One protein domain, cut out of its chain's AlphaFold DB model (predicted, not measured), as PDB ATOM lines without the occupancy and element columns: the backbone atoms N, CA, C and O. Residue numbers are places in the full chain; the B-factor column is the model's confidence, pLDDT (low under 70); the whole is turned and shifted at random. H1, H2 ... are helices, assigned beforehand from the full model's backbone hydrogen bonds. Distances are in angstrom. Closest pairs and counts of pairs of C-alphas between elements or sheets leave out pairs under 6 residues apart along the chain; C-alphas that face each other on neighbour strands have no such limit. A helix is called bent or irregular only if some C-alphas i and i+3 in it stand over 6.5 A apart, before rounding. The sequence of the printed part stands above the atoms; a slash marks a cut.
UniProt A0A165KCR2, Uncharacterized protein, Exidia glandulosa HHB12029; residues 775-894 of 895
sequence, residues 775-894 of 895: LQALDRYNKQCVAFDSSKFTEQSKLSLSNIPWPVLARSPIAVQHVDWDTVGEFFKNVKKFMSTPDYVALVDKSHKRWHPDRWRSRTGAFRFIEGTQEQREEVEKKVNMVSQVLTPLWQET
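Overview. This is residues 775 to 894 of the 895 residues of an uncharacterized protein of Exidia glandulosa HHB12029 (UniProt A0A165KCR2). The long helix H6 runs along one side of a body of helices, with H3 packed on it in the opposite direction and the short H4 and H5 and the helix H2 also packed on it. H1 lies across the body from H6, touching H2 only with residues 775 to 778, and the long unnamed stretch of residues 791 to 820 loops from H1 to H2. The printed part has 120 residues, 75 of them in six named helices, H1 to H6 in order along the chain, with no named strand; the class is all helix. The whole is compact, with a radius of gyration of the C-alphas of 13.8 A, and its outline is only just elongated, spanning 40 by 27 by 23 A.

Along the chain. H6, residues 870 to 892, is the longest helix at 33.5 A, from C-alpha 870 at (-27.476, 37.810, 18.871) to C-alpha 892 at (-27.600, 25.433, 50.041). It is irregular, but only just: C-alphas 886 and 889 are 6.6 A apart. H3, residues 837 to 851, is 20.9 A long, and H2, residues 821 to 831, is 15.6 A. H4 has residues 853 to 858 and H5 residues 862 to 865, with lengths of 8.6 A and 5.3 A. H1, residues 775 to 790, is 22.6 A long and begins at C-alpha 775, (-25.866, 48.946, 51.056).

Arrangement. H6 is the hub, touching four helices. H3 touches it at a shallow tilt of 32 degrees, only just short of steep, opposite ways; their closest C-alphas are those of Trp 851 and Ser 884, 5.1 A apart. Residues 882 to 886 of H6 touch H2 at a steep tilt of 48 degrees, the same way, closest at the C-alphas of Trp 821 and Val 886, 6.3 A. Residues 877 to 884 touch H4 at a steep tilt of 56 degrees, opposite ways, closest at the C-alphas of Pro 853 and Asn 881, 6.0 A. Residues 873 to 877 touch H5, closest at the C-alphas of Phe 863 and Arg 873, 5.7 A. H4 and H5 only just touch, only at the corner by their link, with 3 pairs of C-alphas within 8 A, the closest those of Trp 856 and Ala 862 at 6.0 A. H1 only just touches H2, with 3 pairs of C-alphas within 8 A, closest at those of Leu 778 and Val 831, 7.0 A; their lines are only just about perpendicular at 71 degrees. H1 and H3 are near each other, and H1 and H6 are apart. The helix packing is mostly crossed: 1 of 4 touching pairs with a tilt is shallow. In H1, H2, H3 and H4 every O i to N i+4 pair is within hydrogen-bond range; in H6 17 of 19 are, and H5 is too short for such a pair.

Size, cuts and confidence. The two C-alphas farthest apart, those of Ser 836 and Thr 869, are 41.0 A apart. The printed part has no cut. The link from H1 to H2, with 30 residues, is long; the other links are tight. The mean pLDDT of the printed part is 95.3, and residue 860 is under 70.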
ATOM      1  N   LEU A 775     -24.494  48.475  50.830       96.50
ATOM      2  CA  LEU A 775     -25.866  48.946  51.056       96.50
ATOM      3  C   LEU A 775     -26.473  49.648  49.824       96.50
ATOM      4  O   LEU A 775     -27.622  49.387  49.481       96.50
ATOM      5  N   GLN A 776     -25.708  50.491  49.120       96.62
ATOM      6  CA  GLN A 776     -26.157  51.130  47.871       96.62
ATOM      7  C   GLN A 776     -26.323  50.112  46.735       96.62
ATOM      8  O   GLN A 776     -27.279  50.185  45.961       96.62
ATOM      9  N   ALA A 777     -25.418  49.132  46.649       96.31
ATOM     10  CA  ALA A 777     -25.525  48.042  45.685       96.31
ATOM     11  C   ALA A 777     -26.763  47.166  45.949       96.31
ATOM     12  O   ALA A 777     -27.491  46.850  45.009       96.31
ATOM     13  N   LEU A 778     -27.038  46.834  47.215       97.44
ATOM     14  CA  LEU A 778     -28.235  46.108  47.647       97.44
ATOM     15  C   LEU A 778     -29.529  46.869  47.325       97.44
ATOM     16  O   LEU A 778     -30.468  46.283  46.789       97.44
ATOM     17  N   ASP A 779     -29.581  48.171  47.614       97.00
ATOM     18  CA  ASP A 779     -30.735  49.021  47.309       97.00
ATOM     19  C   ASP A 779     -31.028  49.064  45.797       97.00
ATOM     20  O   ASP A 779     -32.164  48.816  45.380       97.00
ATOM     21  N   ARG A 780     -30.002  49.261  44.950       95.88
ATOM     22  CA  ARG A 780     -30.163  49.178  43.485       95.88
ATOM     23  C   ARG A 780     -30.607  47.790  43.040       95.88
ATOM     24  O   ARG A 780     -31.496  47.693  42.199       95.88
ATOM     25  N   TYR A 781     -30.000  46.732  43.582       97.50
ATOM     26  CA  TYR A 781     -30.345  45.351  43.249       97.50
ATOM     27  C   TYR A 781     -31.818  45.068  43.545       97.50
ATOM     28  O   TYR A 781     -32.532  44.583  42.671       97.50
ATOM     29  N   ASN A 782     -32.304  45.448  44.728       97.25
ATOM     30  CA  ASN A 782     -33.700  45.277  45.121       97.25
ATOM     31  C   ASN A 782     -34.650  46.111  44.246       97.25
ATOM     32  O   ASN A 782     -35.638  45.576  43.742       97.25
ATOM     33  N   LYS A 783     -34.330  47.386  43.987       96.62
ATOM     34  CA  LYS A 783     -35.118  48.263  43.101       96.62
ATOM     35  C   LYS A 783     -35.203  47.720  41.672       96.62
ATOM     36  O   LYS A 783     -36.297  47.641  41.117       96.62
ATOM     37  N   GLN A 784     -34.082  47.279  41.098       96.50
ATOM     38  CA  GLN A 784     -34.075  46.639  39.780       96.50
ATOM     39  C   GLN A 784     -34.782  45.284  39.790       96.50
ATOM     40  O   GLN A 784     -35.473  44.979  38.830       96.50
ATOM     41  N   CYS A 785     -34.680  44.485  40.857       96.69
ATOM     42  CA  CYS A 785     -35.411  43.223  40.971       96.69
ATOM     43  C   CYS A 785     -36.929  43.434  40.952       96.69
ATOM     44  O   CYS A 785     -37.628  42.674  40.288       96.69
ATOM     45  N   VAL A 786     -37.439  44.465  41.636       96.62
ATOM     46  CA  VAL A 786     -38.868  44.823  41.606       96.62
ATOM     47  C   VAL A 786     -39.272  45.338  40.224       96.62
ATOM     48  O   VAL A 786     -40.271  44.870  39.680       96.62
ATOM     49  N   ALA A 787     -38.486  46.234  39.618       95.94
ATOM     50  CA  ALA A 787     -38.752  46.729  38.266       95.94
ATOM     51  C   ALA A 787     -38.789  45.576  37.246       95.94
ATOM     52  O   ALA A 787     -39.798  45.394  36.566       95.94
ATOM     53  N   PHE A 788     -37.745  44.740  37.233       95.56
ATOM     54  CA  PHE A 788     -37.602  43.559  36.382       95.56
ATOM     55  C   PHE A 788     -38.703  42.522  36.617       95.56
ATOM     56  O   PHE A 788     -39.170  41.920  35.659       95.56
ATOM     57  N   ASP A 789     -39.173  42.304  37.851       95.12
ATOM     58  CA  ASP A 789     -40.300  41.397  38.115       95.12
ATOM     59  C   ASP A 789     -41.670  41.998  37.774       95.12
ATOM     60  O   ASP A 789     -42.580  41.244  37.439       95.12
ATOM     61  N   SER A 790     -41.812  43.325  37.750       95.12
ATOM     62  CA  SER A 790     -43.035  43.990  37.277       95.12
ATOM     63  C   SER A 790     -43.128  44.110  35.749       95.12
ATOM     64  O   SER A 790     -44.231  44.141  35.199       95.12
ATOM     65  N   SER A 791     -41.992  44.160  35.043       93.94
ATOM     66  CA  SER A 791     -41.957  44.382  33.597       93.94
ATOM     67  C   SER A 791     -42.434  43.170  32.788       93.94
ATOM     68  O   SER A 791     -42.010  42.027  33.002       93.94
ATOM     69  N   LYS A 792     -43.294  43.452  31.801       93.31
ATOM     70  CA  LYS A 792     -43.699  42.535  30.730       93.31
ATOM     71  C   LYS A 792     -42.925  42.902  29.467       93.31
ATOM     72  O   LYS A 792     -43.201  43.939  28.873       93.31
ATOM     73  N   PHE A 793     -41.968  42.066  29.079       93.50
ATOM     74  CA  PHE A 793     -41.169  42.299  27.878       93.50
ATOM     75  C   PHE A 793     -42.009  42.062  26.621       93.50
ATOM     76  O   PHE A 793     -42.758  41.087  26.537       93.50
ATOM     77  N   THR A 794     -41.900  42.975  25.663       93.69
ATOM     78  CA  THR A 794     -42.570  42.917  24.359       93.69
ATOM     79  C   THR A 794     -41.628  43.462  23.292       93.69
ATOM     80  O   THR A 794     -40.600  44.059  23.604       93.69
ATOM     81  N   GLU A 795     -41.977  43.327  22.015       92.06
ATOM     82  CA  GLU A 795     -41.162  43.887  20.929       92.06
ATOM     83  C   GLU A 795     -41.063  45.427  20.970       92.06
ATOM     84  O   GLU A 795     -40.091  46.001  20.484       92.06
ATOM     85  N   GLN A 796     -42.033  46.084  21.617       93.75
ATOM     86  CA  GLN A 796     -42.061  47.528  21.878       93.75
ATOM     87  C   GLN A 796     -41.375  47.915  23.201       93.75
ATOM     88  O   GLN A 796     -40.941  49.052  23.358       93.75
ATOM     89  N   SER A 797     -41.287  46.988  24.161       93.12
ATOM     90  CA  SER A 797     -40.656  47.179  25.471       93.12
ATOM     91  C   SER A 797     -39.572  46.120  25.661       93.12
ATOM     92  O   SER A 797     -39.742  45.114  26.359       93.12
ATOM     93  N   LYS A 798     -38.467  46.343  24.946       94.62
ATOM     94  CA  LYS A 798     -37.288  45.481  24.950       94.62
ATOM     95  C   LYS A 798     -36.512  45.628  26.263       94.62
ATOM     96  O   LYS A 798     -36.548  46.662  26.930       94.62
ATOM     97  N   LEU A 799     -35.818  44.565  26.646       95.25
ATOM     98  CA  LEU A 799     -34.995  44.499  27.846       95.25
ATOM     99  C   LEU A 799     -33.604  45.074  27.550       95.25
ATOM    100  O   LEU A 799     -32.760  44.408  26.951       95.25
ATOM    101  N   SER A 800     -33.355  46.303  27.994       95.06
ATOM    102  CA  SER A 800     -32.011  46.880  27.964       95.06
ATOM    103  C   SER A 800     -31.093  46.196  28.989       95.06
ATOM    104  O   SER A 800     -31.509  45.836  30.095       95.06
ATOM    105  N   LEU A 801     -29.810  46.050  28.645       94.56
ATOM    106  CA  LEU A 801     -28.808  45.373  29.485       94.56
ATOM    107  C   LEU A 801     -28.625  46.025  30.870       94.56
ATOM    108  O   LEU A 801     -28.269  45.351  31.837       94.56
ATOM    109  N   SER A 802     -28.906  47.327  30.973       93.69
ATOM    110  CA  SER A 802     -28.843  48.118  32.206       93.69
ATOM    111  C   SER A 802     -30.046  47.923  33.138       93.69
ATOM    112  O   SER A 802     -29.921  48.201  34.332       93.69
ATOM    113  N   ASN A 803     -31.182  47.428  32.631       94.94
ATOM    114  CA  ASN A 803     -32.377  47.117  33.424       94.94
ATOM    115  C   ASN A 803     -32.338  45.710  34.050       94.94
ATOM    116  O   ASN A 803     -33.144  45.408  34.932       94.94
ATOM    117  N   ILE A 804     -31.395  44.859  33.635       96.19
ATOM    118  CA  ILE A 804     -31.167  43.547  34.245       96.19
ATOM    119  C   ILE A 804     -30.595  43.737  35.671       96.19
ATOM    120  O   ILE A 804     -29.627  44.483  35.848       96.19
ATOM    121  N   PRO A 805     -31.149  43.071  36.707       96.94
ATOM    122  CA  PRO A 805     -30.782  43.306  38.105       96.94
ATOM    123  C   PRO A 805     -29.471  42.611  38.521       96.94
ATOM    124  O   PRO A 805     -29.464  41.813  39.452       96.94
ATOM    125  N   TRP A 806     -28.351  42.871  37.840       97.56
ATOM    126  CA  TRP A 806     -27.076  42.174  38.074       97.56
ATOM    127  C   TRP A 806     -26.581  42.284  39.540       97.56
ATOM    128  O   TRP A 806     -26.342  43.404  40.007       97.56
ATOM    129  N   PRO A 807     -26.401  41.172  40.283       97.75
ATOM    130  CA  PRO A 807     -25.940  41.188  41.678       97.75
ATOM    131  C   PRO A 807     -24.433  41.472  41.771       97.75
ATOM    132  O   PRO A 807     -23.645  40.571  42.019       97.75
ATOM    133  N   VAL A 808     -24.021  42.720  41.543       97.44
ATOM    134  CA  VAL A 808     -22.614  43.155  41.586       97.44
ATOM    135  C   VAL A 808     -22.458  44.484  42.329       97.44
ATOM    136  O   VAL A 808     -23.355  45.333  42.311       97.44
ATOM    137  N   LEU A 809     -21.288  44.681  42.949       96.81
ATOM    138  CA  LEU A 809     -20.893  45.919  43.647       96.81
ATOM    139  C   LEU A 809     -20.483  47.064  42.693       96.81
ATOM    140  O   LEU A 809     -20.233  48.186  43.134       96.81
ATOM    141  N   ALA A 810     -20.411  46.794  41.387       94.25
ATOM    142  CA  ALA A 810     -20.079  47.786  40.372       94.25
ATOM    143  C   ALA A 810     -21.178  48.857  40.210       94.25
ATOM    144  O   ALA A 810     -22.378  48.593  40.328       94.25
ATOM    145  N   ARG A 811     -20.750  50.086  39.900       90.50
ATOM    146  CA  ARG A 811     -21.632  51.227  39.626       90.50
ATOM    147  C   ARG A 811     -22.268  51.101  38.236       90.50
ATOM    148  O   ARG A 811     -21.612  50.691  37.288       90.50
ATOM    149  N   SER A 812     -23.537  51.498  38.117       82.88
ATOM    150  CA  SER A 812     -24.263  51.546  36.836       82.88
ATOM    151  C   SER A 812     -23.687  52.618  35.882       82.88
ATOM    152  O   SER A 812     -23.355  53.706  36.372       82.88
ATOM    153  N   PRO A 813     -23.611  52.382  34.552       90.00
ATOM    154  CA  PRO A 813     -24.046  51.179  33.832       90.00
ATOM    155  C   PRO A 813     -23.089  49.993  34.013       90.00
ATOM    156  O   PRO A 813     -21.873  50.129  33.914       90.00
ATOM    157  N   ILE A 814     -23.660  48.811  34.248       92.44
ATOM    158  CA  ILE A 814     -22.916  47.553  34.370       92.44
ATOM    159  C   ILE A 814     -22.843  46.910  32.984       92.44
ATOM    160  O   ILE A 814     -23.874  46.559  32.412       92.44
ATOM    161  N   ALA A 815     -21.630  46.761  32.451       94.31
ATOM    162  CA  ALA A 815     -21.388  45.944  31.269       94.31
ATOM    163  C   ALA A 815     -21.551  44.455  31.623       94.31
ATOM    164  O   ALA A 815     -21.083  44.022  32.677       94.31
ATOM    165  N   VAL A 816     -22.169  43.676  30.728       95.81
ATOM    166  CA  VAL A 816     -22.379  42.220  30.891       95.81
ATOM    167  C   VAL A 816     -21.050  41.504  31.164       95.81
ATOM    168  O   VAL A 816     -20.962  40.669  32.063       95.81
ATOM    169  N   GLN A 817     -19.992  41.944  30.482       96.00
ATOM    170  CA  GLN A 817     -18.621  41.463  30.632       96.00
ATOM    171  C   GLN A 817     -18.115  41.492  32.086       96.00
ATOM    172  O   GLN A 817     -17.464  40.536  32.484       96.00
ATOM    173  N   HIS A 818     -18.474  42.507  32.889       95.31
ATOM    174  CA  HIS A 818     -18.011  42.695  34.282       95.31
ATOM    175  C   HIS A 818     -18.789  41.867  35.333       95.31
ATOM    176  O   HIS A 818     -18.553  41.988  36.542       95.31
ATOM    177  N   VAL A 819     -19.790  41.094  34.904       97.38
ATOM    178  CA  VAL A 819     -20.565  40.211  35.783       97.38
ATOM    179  C   VAL A 819     -19.861  38.865  35.822       97.38
ATOM    180  O   VAL A 819     -20.065  38.051  34.932       97.38
ATOM    181  N   ASP A 820     -19.030  38.613  36.822       97.62
ATOM    182  CA  ASP A 820     -18.213  37.401  36.919       97.62
ATOM    183  C   ASP A 820     -18.508  36.643  38.213       97.62
ATOM    184  O   ASP A 820     -19.162  37.161  39.121       97.62
ATOM    185  N   TRP A 821     -18.041  35.394  38.287       97.75
ATOM    186  CA  TRP A 821     -18.286  34.511  39.430       97.75
ATOM    187  C   TRP A 821     -17.913  35.193  40.754       97.75
ATOM    188  O   TRP A 821     -18.709  35.234  41.696       97.75
ATOM    189  N   ASP A 822     -16.738  35.825  40.781       97.75
ATOM    190  CA  ASP A 822     -16.224  36.536  41.945       97.75
ATOM    191  C   ASP A 822     -16.983  37.835  42.234       97.75
ATOM    192  O   ASP A 822     -17.300  38.094  43.391       97.75
ATOM    193  N   THR A 823     -17.362  38.636  41.226       97.00
ATOM    194  CA  THR A 823     -18.068  39.913  41.476       97.00
ATOM    195  C   THR A 823     -19.495  39.704  41.996       97.00
ATOM    196  O   THR A 823     -20.013  40.549  42.735       97.00
ATOM    197  N   VAL A 824     -20.098  38.549  41.693       98.25
ATOM    198  CA  VAL A 824     -21.365  38.077  42.274       98.25
ATOM    199  C   VAL A 824     -21.159  37.492  43.673       98.25
ATOM    200  O   VAL A 824     -21.898  37.833  44.602       98.25
ATOM    201  N   GLY A 825     -20.133  36.657  43.862       97.62
ATOM    202  CA  GLY A 825     -19.774  36.111  45.173       97.62
ATOM    203  C   GLY A 825     -19.449  37.209  46.191       97.62
ATOM    204  O   GLY A 825     -19.956  37.189  47.314       97.62
ATOM    205  N   GLU A 826     -18.677  38.223  45.797       97.81
ATOM    206  CA  GLU A 826     -18.355  39.392  46.618       97.81
ATOM    207  C   GLU A 826     -19.576  40.245  46.958       97.81
ATOM    208  O   GLU A 826     -19.644  40.765  48.076       97.81
ATOM    209  N   PHE A 827     -20.545  40.384  46.047       98.06
ATOM    210  CA  PHE A 827     -21.798  41.077  46.341       98.06
ATOM    211  C   PHE A 827     -22.517  40.396  47.510       98.06
ATOM    212  O   PHE A 827     -22.706  41.029  48.550       98.06
ATOM    213  N   PHE A 828     -22.822  39.098  47.413       98.31
ATOM    214  CA  PHE A 828     -23.515  38.381  48.491       98.31
ATOM    215  C   PHE A 828     -22.677  38.292  49.776       98.31
ATOM    216  O   PHE A 828     -23.188  38.579  50.859       98.31
ATOM    217  N   LYS A 829     -21.369  38.020  49.674       98.00
ATOM    218  CA  LYS A 829     -20.425  37.966  50.809       98.00
ATOM    219  C   LYS A 829     -20.302  39.288  51.569       98.00
ATOM    220  O   LYS A 829     -20.064  39.276  52.777       98.00
ATOM    221  N   ASN A 830     -20.444  40.431  50.896       97.94
ATOM    222  CA  ASN A 830     -20.482  41.729  51.566       97.94
ATOM    223  C   ASN A 830     -21.884  42.073  52.073       97.94
ATOM    224  O   ASN A 830     -22.001  42.531  53.204       97.94
ATOM    225  N   VAL A 831     -22.940  41.795  51.305       97.88
ATOM    226  CA  VAL A 831     -24.341  42.008  51.709       97.88
ATOM    227  C   VAL A 831     -24.696  41.234  52.988       97.88
ATOM    228  O   VAL A 831     -25.308  41.823  53.878       97.88
ATOM    229  N   LYS A 832     -24.207  39.993  53.158       98.06
ATOM    230  CA  LYS A 832     -24.355  39.151  54.372       98.06
ATOM    231  C   LYS A 832     -23.906  39.844  55.675       98.06
ATOM    232  O   LYS A 832     -24.308  39.420  56.749       98.06
ATOM    233  N   LYS A 833     -23.090  40.904  55.596       97.94
ATOM    234  CA  LYS A 833     -22.575  41.675  56.747       97.94
ATOM    235  C   LYS A 833     -23.503  42.807  57.215       97.94
ATOM    236  O   LYS A 833     -23.269  43.356  58.286       97.94
ATOM    237  N   PHE A 834     -24.495  43.202  56.410       97.31
ATOM    238  CA  PHE A 834     -25.313  44.410  56.628       97.31
ATOM    239  C   PHE A 834     -26.809  44.129  56.848       97.31
ATOM    240  O   PHE A 834     -27.608  45.061  56.887       97.31
ATOM    241  N   MET A 835     -27.204  42.862  56.975       97.06
ATOM    242  CA  MET A 835     -28.594  42.440  57.172       97.06
ATOM    243  C   MET A 835     -28.679  41.278  58.158       97.06
ATOM    244  O   MET A 835     -27.668  40.641  58.456       97.06
ATOM    245  N   SER A 836     -29.881  41.000  58.662       97.75
ATOM    246  CA  SER A 836     -30.096  39.844  59.528       97.75
ATOM    247  C   SER A 836     -29.950  38.530  58.748       97.75
ATOM    248  O   SER A 836     -30.154  38.484  57.532       97.75
ATOM    249  N   THR A 837     -29.635  37.437  59.445       97.44
ATOM    250  CA  THR A 837     -29.587  36.094  58.849       97.44
ATOM    251  C   THR A 837     -30.875  35.722  58.093       97.44
ATOM    252  O   THR A 837     -30.750  35.324  56.935       97.44
ATOM    253  N   PRO A 838     -32.103  35.874  58.646       97.50
ATOM    254  CA  PRO A 838     -33.320  35.549  57.897       97.50
ATOM    255  C   PRO A 838     -33.563  36.470  56.691       97.50
ATOM    256  O   PRO A 838     -34.036  35.983  55.664       97.50
ATOM    257  N   ASP A 839     -33.187  37.755  56.748       97.56
ATOM    258  CA  ASP A 839     -33.247  38.638  55.570       97.56
ATOM    259  C   ASP A 839     -32.289  38.169  54.468       97.56
ATOM    260  O   ASP A 839     -32.646  38.191  53.289       97.56
ATOM    261  N   TYR A 840     -31.095  37.693  54.842       98.31
ATOM    262  CA  TYR A 840     -30.120  37.131  53.908       98.31
ATOM    263  C   TYR A 840     -30.622  35.835  53.263       98.31
ATOM    264  O   TYR A 840     -30.579  35.723  52.039       98.31
ATOM    265  N   VAL A 841     -31.170  34.894  54.043       98.06
ATOM    266  CA  VAL A 841     -31.797  33.670  53.503       98.06
ATOM    267  C   VAL A 841     -32.934  34.031  52.541       98.06
ATOM    268  O   VAL A 841     -32.983  33.543  51.411       98.06
ATOM    269  N   ALA A 842     -33.814  34.954  52.940       97.75
ATOM    270  CA  ALA A 842     -34.928  35.402  52.113       97.75
ATOM    271  C   ALA A 842     -34.486  36.175  50.859       97.75
ATOM    272  O   ALA A 842     -35.212  36.166  49.863       97.75
ATOM    273  N   LEU A 843     -33.331  36.850  50.879       98.06
ATOM    274  CA  LEU A 843     -32.724  37.456  49.695       98.06
ATOM    275  C   LEU A 843     -32.183  36.372  48.760       98.06
ATOM    276  O   LEU A 843     -32.578  36.343  47.597       98.06
ATOM    277  N   VAL A 844     -31.330  35.473  49.261       98.25
ATOM    278  CA  VAL A 844     -30.666  34.426  48.470       98.25
ATOM    279  C   VAL A 844     -31.681  33.490  47.814       98.25
ATOM    280  O   VAL A 844     -31.569  33.235  46.618       98.25
ATOM    281  N   ASP A 845     -32.726  33.060  48.524       98.00
ATOM    282  CA  ASP A 845     -33.807  32.240  47.960       98.00
ATOM    283  C   ASP A 845     -34.575  32.963  46.836       98.00
ATOM    284  O   ASP A 845     -34.797  32.398  45.762       98.00
ATOM    285  N   LYS A 846     -34.907  34.249  47.019       97.81
ATOM    286  CA  LYS A 846     -35.534  35.073  45.967       97.81
ATOM    287  C   LYS A 846     -34.591  35.311  44.787       97.81
ATOM    288  O   LYS A 846     -35.062  35.397  43.653       97.81
ATOM    289  N   SER A 847     -33.288  35.434  45.031       98.06
ATOM    290  CA  SER A 847     -32.258  35.579  44.004       98.06
ATOM    291  C   SER A 847     -32.109  34.293  43.194       98.06
ATOM    292  O   SER A 847     -32.267  34.343  41.977       98.06
ATOM    293  N   HIS A 848     -31.897  33.142  43.836       98.00
ATOM    294  CA  HIS A 848     -31.786  31.828  43.189       98.00
ATOM    295  C   HIS A 848     -33.012  31.542  42.310       98.00
ATOM    296  O   HIS A 848     -32.890  31.362  41.098       98.00
ATOM    297  N   LYS A 849     -34.216  31.714  42.870       97.06
ATOM    298  CA  LYS A 849     -35.489  31.592  42.140       97.06
ATOM    299  C   LYS A 849     -35.691  32.628  41.031       97.06
ATOM    300  O   LYS A 849     -36.579  32.428  40.205       97.06
ATOM    301  N   ARG A 850     -34.958  33.749  40.993       96.62
ATOM    302  CA  ARG A 850     -35.020  34.762  39.910       96.62
ATOM    303  C   ARG A 850     -33.991  34.511  38.810       96.62
ATOM    304  O   ARG A 850     -34.266  34.841  37.660       96.62
ATOM    305  N   TRP A 851     -32.841  33.939  39.149       97.19
ATOM    306  CA  TRP A 851     -31.739  33.677  38.219       97.19
ATOM    307  C   TRP A 851     -31.763  32.276  37.598       97.19
ATOM    308  O   TRP A 851     -31.036  32.044  36.639       97.19
ATOM    309  N   HIS A 852     -32.649  31.388  38.062       97.00
ATOM    310  CA  HIS A 852     -32.858  30.059  37.481       97.00
ATOM    311  C   HIS A 852     -33.054  30.103  35.946       97.00
ATOM    312  O   HIS A 852     -33.937  30.835  35.474       97.00
ATOM    313  N   PRO A 853     -32.311  29.294  35.160       95.56
ATOM    314  CA  PRO A 853     -32.302  29.361  33.694       95.56
ATOM    315  C   PRO A 853     -33.694  29.190  33.086       95.56
ATOM    316  O   PRO A 853     -34.133  30.001  32.267       95.56
ATOM    317  N   ASP A 854     -34.450  28.194  33.549       94.88
ATOM    318  CA  ASP A 854     -35.777  27.922  32.996       94.88
ATOM    319  C   ASP A 854     -36.784  29.026  33.306       94.88
ATOM    320  O   ASP A 854     -37.723  29.213  32.537       94.88
ATOM    321  N   ARG A 855     -36.584  29.829  34.363       94.81
ATOM    322  CA  ARG A 855     -37.433  31.002  34.614       94.81
ATOM    323  C   ARG A 855     -37.126  32.124  33.625       94.81
ATOM    324  O   ARG A 855     -38.050  32.805  33.198       94.81
ATOM    325  N   TRP A 856     -35.871  32.299  33.216       94.88
ATOM    326  CA  TRP A 856     -35.505  33.255  32.164       94.88
ATOM    327  C   TRP A 856     -36.012  32.826  30.781       94.88
ATOM    328  O   TRP A 856     -36.531  33.654  30.030       94.88
ATOM    329  N   ARG A 857     -35.940  31.526  30.471       92.94
ATOM    330  CA  ARG A 857     -36.458  30.946  29.220       92.94
ATOM    331  C   ARG A 857     -37.991  30.996  29.154       92.94
ATOM    332  O   ARG A 857     -38.548  31.559  28.212       92.94
ATOM    333  N   SER A 858     -38.676  30.476  30.176       89.94
ATOM    334  CA  SER A 858     -40.149  30.390  30.232       89.94
ATOM    335  C   SER A 858     -40.859  31.734  30.399       89.94
ATOM    336  O   SER A 858     -42.040  31.836  30.067       89.94
ATOM    337  N   ARG A 859     -40.164  32.791  30.847       88.00
ATOM    338  CA  ARG A 859     -40.698  34.161  30.935       88.00
ATOM    339  C   ARG A 859     -40.764  34.836  29.558       88.00
ATOM    340  O   ARG A 859     -40.156  35.875  29.311       88.00
ATOM    341  N   THR A 860     -41.515  34.197  28.665       57.94
ATOM    342  CA  THR A 860     -41.842  34.636  27.304       57.94
ATOM    343  C   THR A 860     -40.611  34.927  26.439       57.94
ATOM    344  O   THR A 860     -40.627  35.843  25.623       57.94
ATOM    345  N   GLY A 861     -39.528  34.158  26.613       73.25
ATOM    346  CA  GLY A 861     -38.293  34.343  25.854       73.25
ATOM    347  C   GLY A 861     -37.616  35.681  26.144       73.25
ATOM    348  O   GLY A 861     -37.332  36.432  25.213       73.25
ATOM    349  N   ALA A 862     -37.335  35.981  27.419       80.38
ATOM    350  CA  ALA A 862     -36.698  37.235  27.833       80.38
ATOM    351  C   ALA A 862     -35.432  37.560  27.013       80.38
ATOM    352  O   ALA A 862     -35.253  38.701  26.596       80.38
ATOM    353  N   PHE A 863     -34.622  36.543  26.684       89.62
ATOM    354  CA  PHE A 863     -33.445  36.667  25.813       89.62
ATOM    355  C   PHE A 863     -33.764  37.203  24.405       89.62
ATOM    356  O   PHE A 863     -33.034  38.050  23.896       89.62
ATOM    357  N   ARG A 864     -34.882  36.789  23.786       90.94
ATOM    358  CA  ARG A 864     -35.323  37.270  22.460       90.94
ATOM    359  C   ARG A 864     -35.656  38.764  22.474       90.94
ATOM    360  O   ARG A 864     -35.458  39.440  21.468       90.94
ATOM    361  N   PHE A 865     -36.136  39.275  23.608       92.31
ATOM    362  CA  PHE A 865     -36.484  40.683  23.789       92.31
ATOM    363  C   PHE A 865     -35.334  41.551  24.316       92.31
ATOM    364  O   PHE A 865     -35.554  42.737  24.538       92.31
ATOM    365  N   ILE A 866     -34.117  41.022  24.486       93.44
ATOM    366  CA  ILE A 866     -32.946  41.850  24.806       93.44
ATOM    367  C   ILE A 866     -32.591  42.759  23.619       93.44
ATOM    368  O   ILE A 866     -32.569  42.323  22.458       93.44
ATOM    369  N   GLU A 867     -32.290  44.020  23.934       92.50
ATOM    370  CA  GLU A 867     -31.681  44.980  23.012       92.50
ATOM    371  C   GLU A 867     -30.205  44.636  22.791       92.50
ATOM    372  O   GLU A 867     -29.403  44.724  23.720       92.50
ATOM    373  N   GLY A 868     -29.849  44.244  21.566       92.62
ATOM    374  CA  GLY A 868     -28.472  43.906  21.212       92.62
ATOM    375  C   GLY A 868     -28.347  43.030  19.967       92.62
ATOM    376  O   GLY A 868     -29.348  42.691  19.326       92.62
ATOM    377  N   THR A 869     -27.107  42.652  19.646       96.00
ATOM    378  CA  THR A 869     -26.801  41.578  18.688       96.00
ATOM    379  C   THR A 869     -27.206  40.214  19.257       96.00
ATOM    380  O   THR A 869     -27.483  40.072  20.450       96.00
ATOM    381  N   GLN A 870     -27.237  39.181  18.411       95.00
ATOM    382  CA  GLN A 870     -27.476  37.810  18.871       95.00
ATOM    383  C   GLN A 870     -26.393  37.350  19.867       95.00
ATOM    384  O   GLN A 870     -26.717  36.770  20.901       95.00
ATOM    385  N   GLU A 871     -25.134  37.724  19.631       95.56
ATOM    386  CA  GLU A 871     -23.996  37.449  20.520       95.56
ATOM    387  C   GLU A 871     -24.219  38.020  21.928       95.56
ATOM    388  O   GLU A 871     -23.960  37.348  22.921       95.56
ATOM    389  N   GLN A 872     -24.767  39.238  22.040       95.12
ATOM    390  CA  GLN A 872     -25.073  39.861  23.334       95.12
ATOM    391  C   GLN A 872     -26.188  39.121  24.092       95.12
ATOM    392  O   GLN A 872     -26.202  39.127  25.322       95.12
ATOM    393  N   ARG A 873     -27.106  38.441  23.392       95.31
ATOM    394  CA  ARG A 873     -28.128  37.587  24.026       95.31
ATOM    395  C   ARG A 873     -27.517  36.311  24.581       95.31
ATOM    396  O   ARG A 873     -27.846  35.918  25.696       95.31
ATOM    397  N   GLU A 874     -26.610  35.706  23.825       95.62
ATOM    398  CA  GLU A 874     -25.878  34.498  24.215       95.62
ATOM    399  C   GLU A 874     -24.875  34.785  25.343       95.62
ATOM    400  O   GLU A 874     -24.751  33.984  26.272       95.62
ATOM    401  N   GLU A 875     -24.237  35.962  25.349       96.31
ATOM    402  CA  GLU A 875     -23.444  36.445  26.483       96.31
ATOM    403  C   GLU A 875     -24.326  36.605  27.731       96.31
ATOM    404  O   GLU A 875     -23.967  36.108  28.800       96.31
ATOM    405  N   VAL A 876     -25.510  37.218  27.611       96.50
ATOM    406  CA  VAL A 876     -26.440  37.350  28.743       96.50
ATOM    407  C   VAL A 876     -26.959  35.994  29.224       96.50
ATOM    408  O   VAL A 876     -26.995  35.796  30.433       96.50
ATOM    409  N   GLU A 877     -27.297  35.032  28.357       96.31
ATOM    410  CA  GLU A 877     -27.669  33.678  28.806       96.31
ATOM    411  C   GLU A 877     -26.494  32.979  29.512       96.31
ATOM    412  O   GLU A 877     -26.673  32.408  30.590       96.31
ATOM    413  N   LYS A 878     -25.268  33.104  28.990       96.81
ATOM    414  CA  LYS A 878     -24.052  32.588  29.639       96.81
ATOM    415  C   LYS A 878     -23.838  33.204  31.027       96.81
ATOM    416  O   LYS A 878     -23.579  32.463  31.977       96.81
ATOM    417  N   LYS A 879     -23.984  34.526  31.178       97.25
ATOM    418  CA  LYS A 879     -23.857  35.210  32.477       97.25
ATOM    419  C   LYS A 879     -25.045  34.924  33.414       97.25
ATOM    420  O   LYS A 879     -24.816  34.771  34.608       97.25
ATOM    421  N   VAL A 880     -26.280  34.768  32.921       97.06
ATOM    422  CA  VAL A 880     -27.451  34.322  33.716       97.06
ATOM    423  C   VAL A 880     -27.196  32.940  34.315       97.06
ATOM    424  O   VAL A 880     -27.334  32.761  35.526       97.06
ATOM    425  N   ASN A 881     -26.751  31.987  33.491       97.19
ATOM    426  CA  ASN A 881     -26.424  30.629  33.926       97.19
ATOM    427  C   ASN A 881     -25.312  30.637  34.987       97.19
ATOM    428  O   ASN A 881     -25.447  29.987  36.022       97.19
ATOM    429  N   MET A 882     -24.262  31.438  34.778       98.31
ATOM    430  CA  MET A 882     -23.188  31.639  35.754       98.31
ATOM    431  C   MET A 882     -23.708  32.232  37.077       98.31
ATOM    432  O   MET A 882     -23.406  31.692  38.136       98.31
ATOM    433  N   VAL A 883     -24.536  33.287  37.054       98.19
ATOM    434  CA  VAL A 883     -25.140  33.867  38.274       98.19
ATOM    435  C   VAL A 883     -25.987  32.825  39.015       98.19
ATOM    436  O   VAL A 883     -25.914  32.740  40.241       98.19
ATOM    437  N   SER A 884     -26.749  31.991  38.298       97.94
ATOM    438  CA  SER A 884     -27.504  30.885  38.903       97.94
ATOM    439  C   SER A 884     -26.584  29.854  39.568       97.94
ATOM    440  O   SER A 884     -26.896  29.380  40.658       97.94
ATOM    441  N   GLN A 885     -25.446  29.525  38.948       97.88
ATOM    442  CA  GLN A 885     -24.460  28.586  39.492       97.88
ATOM    443  C   GLN A 885     -23.729  29.138  40.728       97.88
ATOM    444  O   GLN A 885     -23.511  28.375  41.664       97.88
ATOM    445  N   VAL A 886     -23.429  30.444  40.788       98.25
ATOM    446  CA  VAL A 886     -22.902  31.108  42.004       98.25
ATOM    447  C   VAL A 886     -23.927  31.066  43.144       98.25
ATOM    448  O   VAL A 886     -23.568  30.900  44.309       98.25
ATOM    449  N   LEU A 887     -25.216  31.217  42.823       98.19
ATOM    450  CA  LEU A 887     -26.295  31.261  43.810       98.19
ATOM    451  C   LEU A 887     -26.642  29.897  44.416       98.19
ATOM    452  O   LEU A 887     -27.049  29.861  45.572       98.19
ATOM    453  N   THR A 888     -26.493  28.788  43.686       98.25
ATOM    454  CA  THR A 888     -26.833  27.442  44.190       98.25
ATOM    455  C   THR A 888     -26.111  27.050  45.492       98.25
ATOM    456  O   THR A 888     -26.817  26.701  46.438       98.25
ATOM    457  N   PRO A 889     -24.768  27.134  45.623       98.12
ATOM    458  CA  PRO A 889     -24.097  26.807  46.884       98.12
ATOM    459  C   PRO A 889     -24.453  27.799  47.999       98.12
ATOM    460  O   PRO A 889     -24.686  27.382  49.128       98.12
ATOM    461  N   LEU A 890     -24.598  29.094  47.688       98.00
ATOM    462  CA  LEU A 890     -25.026  30.102  48.668       98.00
ATOM    463  C   LEU A 890     -26.446  29.843  49.193       98.00
ATOM    464  O   LEU A 890     -26.729  30.153  50.344       98.00
ATOM    465  N   TRP A 891     -27.331  29.291  48.360       98.25
ATOM    466  CA  TRP A 891     -28.688  28.891  48.732       98.25
ATOM    467  C   TRP A 891     -28.689  27.614  49.579       98.25
ATOM    468  O   TRP A 891     -29.398  27.557  50.584       98.25
ATOM    469  N   GLN A 892     -27.839  26.638  49.237       97.56
ATOM    470  CA  GLN A 892     -27.600  25.433  50.041       97.56
ATOM    471  C   GLN A 892     -27.007  25.764  51.424       97.56
ATOM    472  O   GLN A 892     -27.469  25.213  52.411       97.56
ATOM    473  N   GLU A 893     -26.076  26.722  51.527       97.25
ATOM    474  CA  GLU A 893     -25.551  27.257  52.803       97.25
ATOM    475  C   GLU A 893     -26.604  27.964  53.683       97.25
ATOM    476  O   GLU A 893     -26.317  28.311  54.832       97.25
ATOM    477  N   THR A 894     -27.788  28.265  53.143       95.94
ATOM    478  CA  THR A 894     -28.861  29.005  53.839       95.94
ATOM    479  C   THR A 894     -30.112  28.170  54.120       95.94
ATOM    480  O   THR A 894     -31.131  28.734  54.524       95.94
TER     481      THR A 894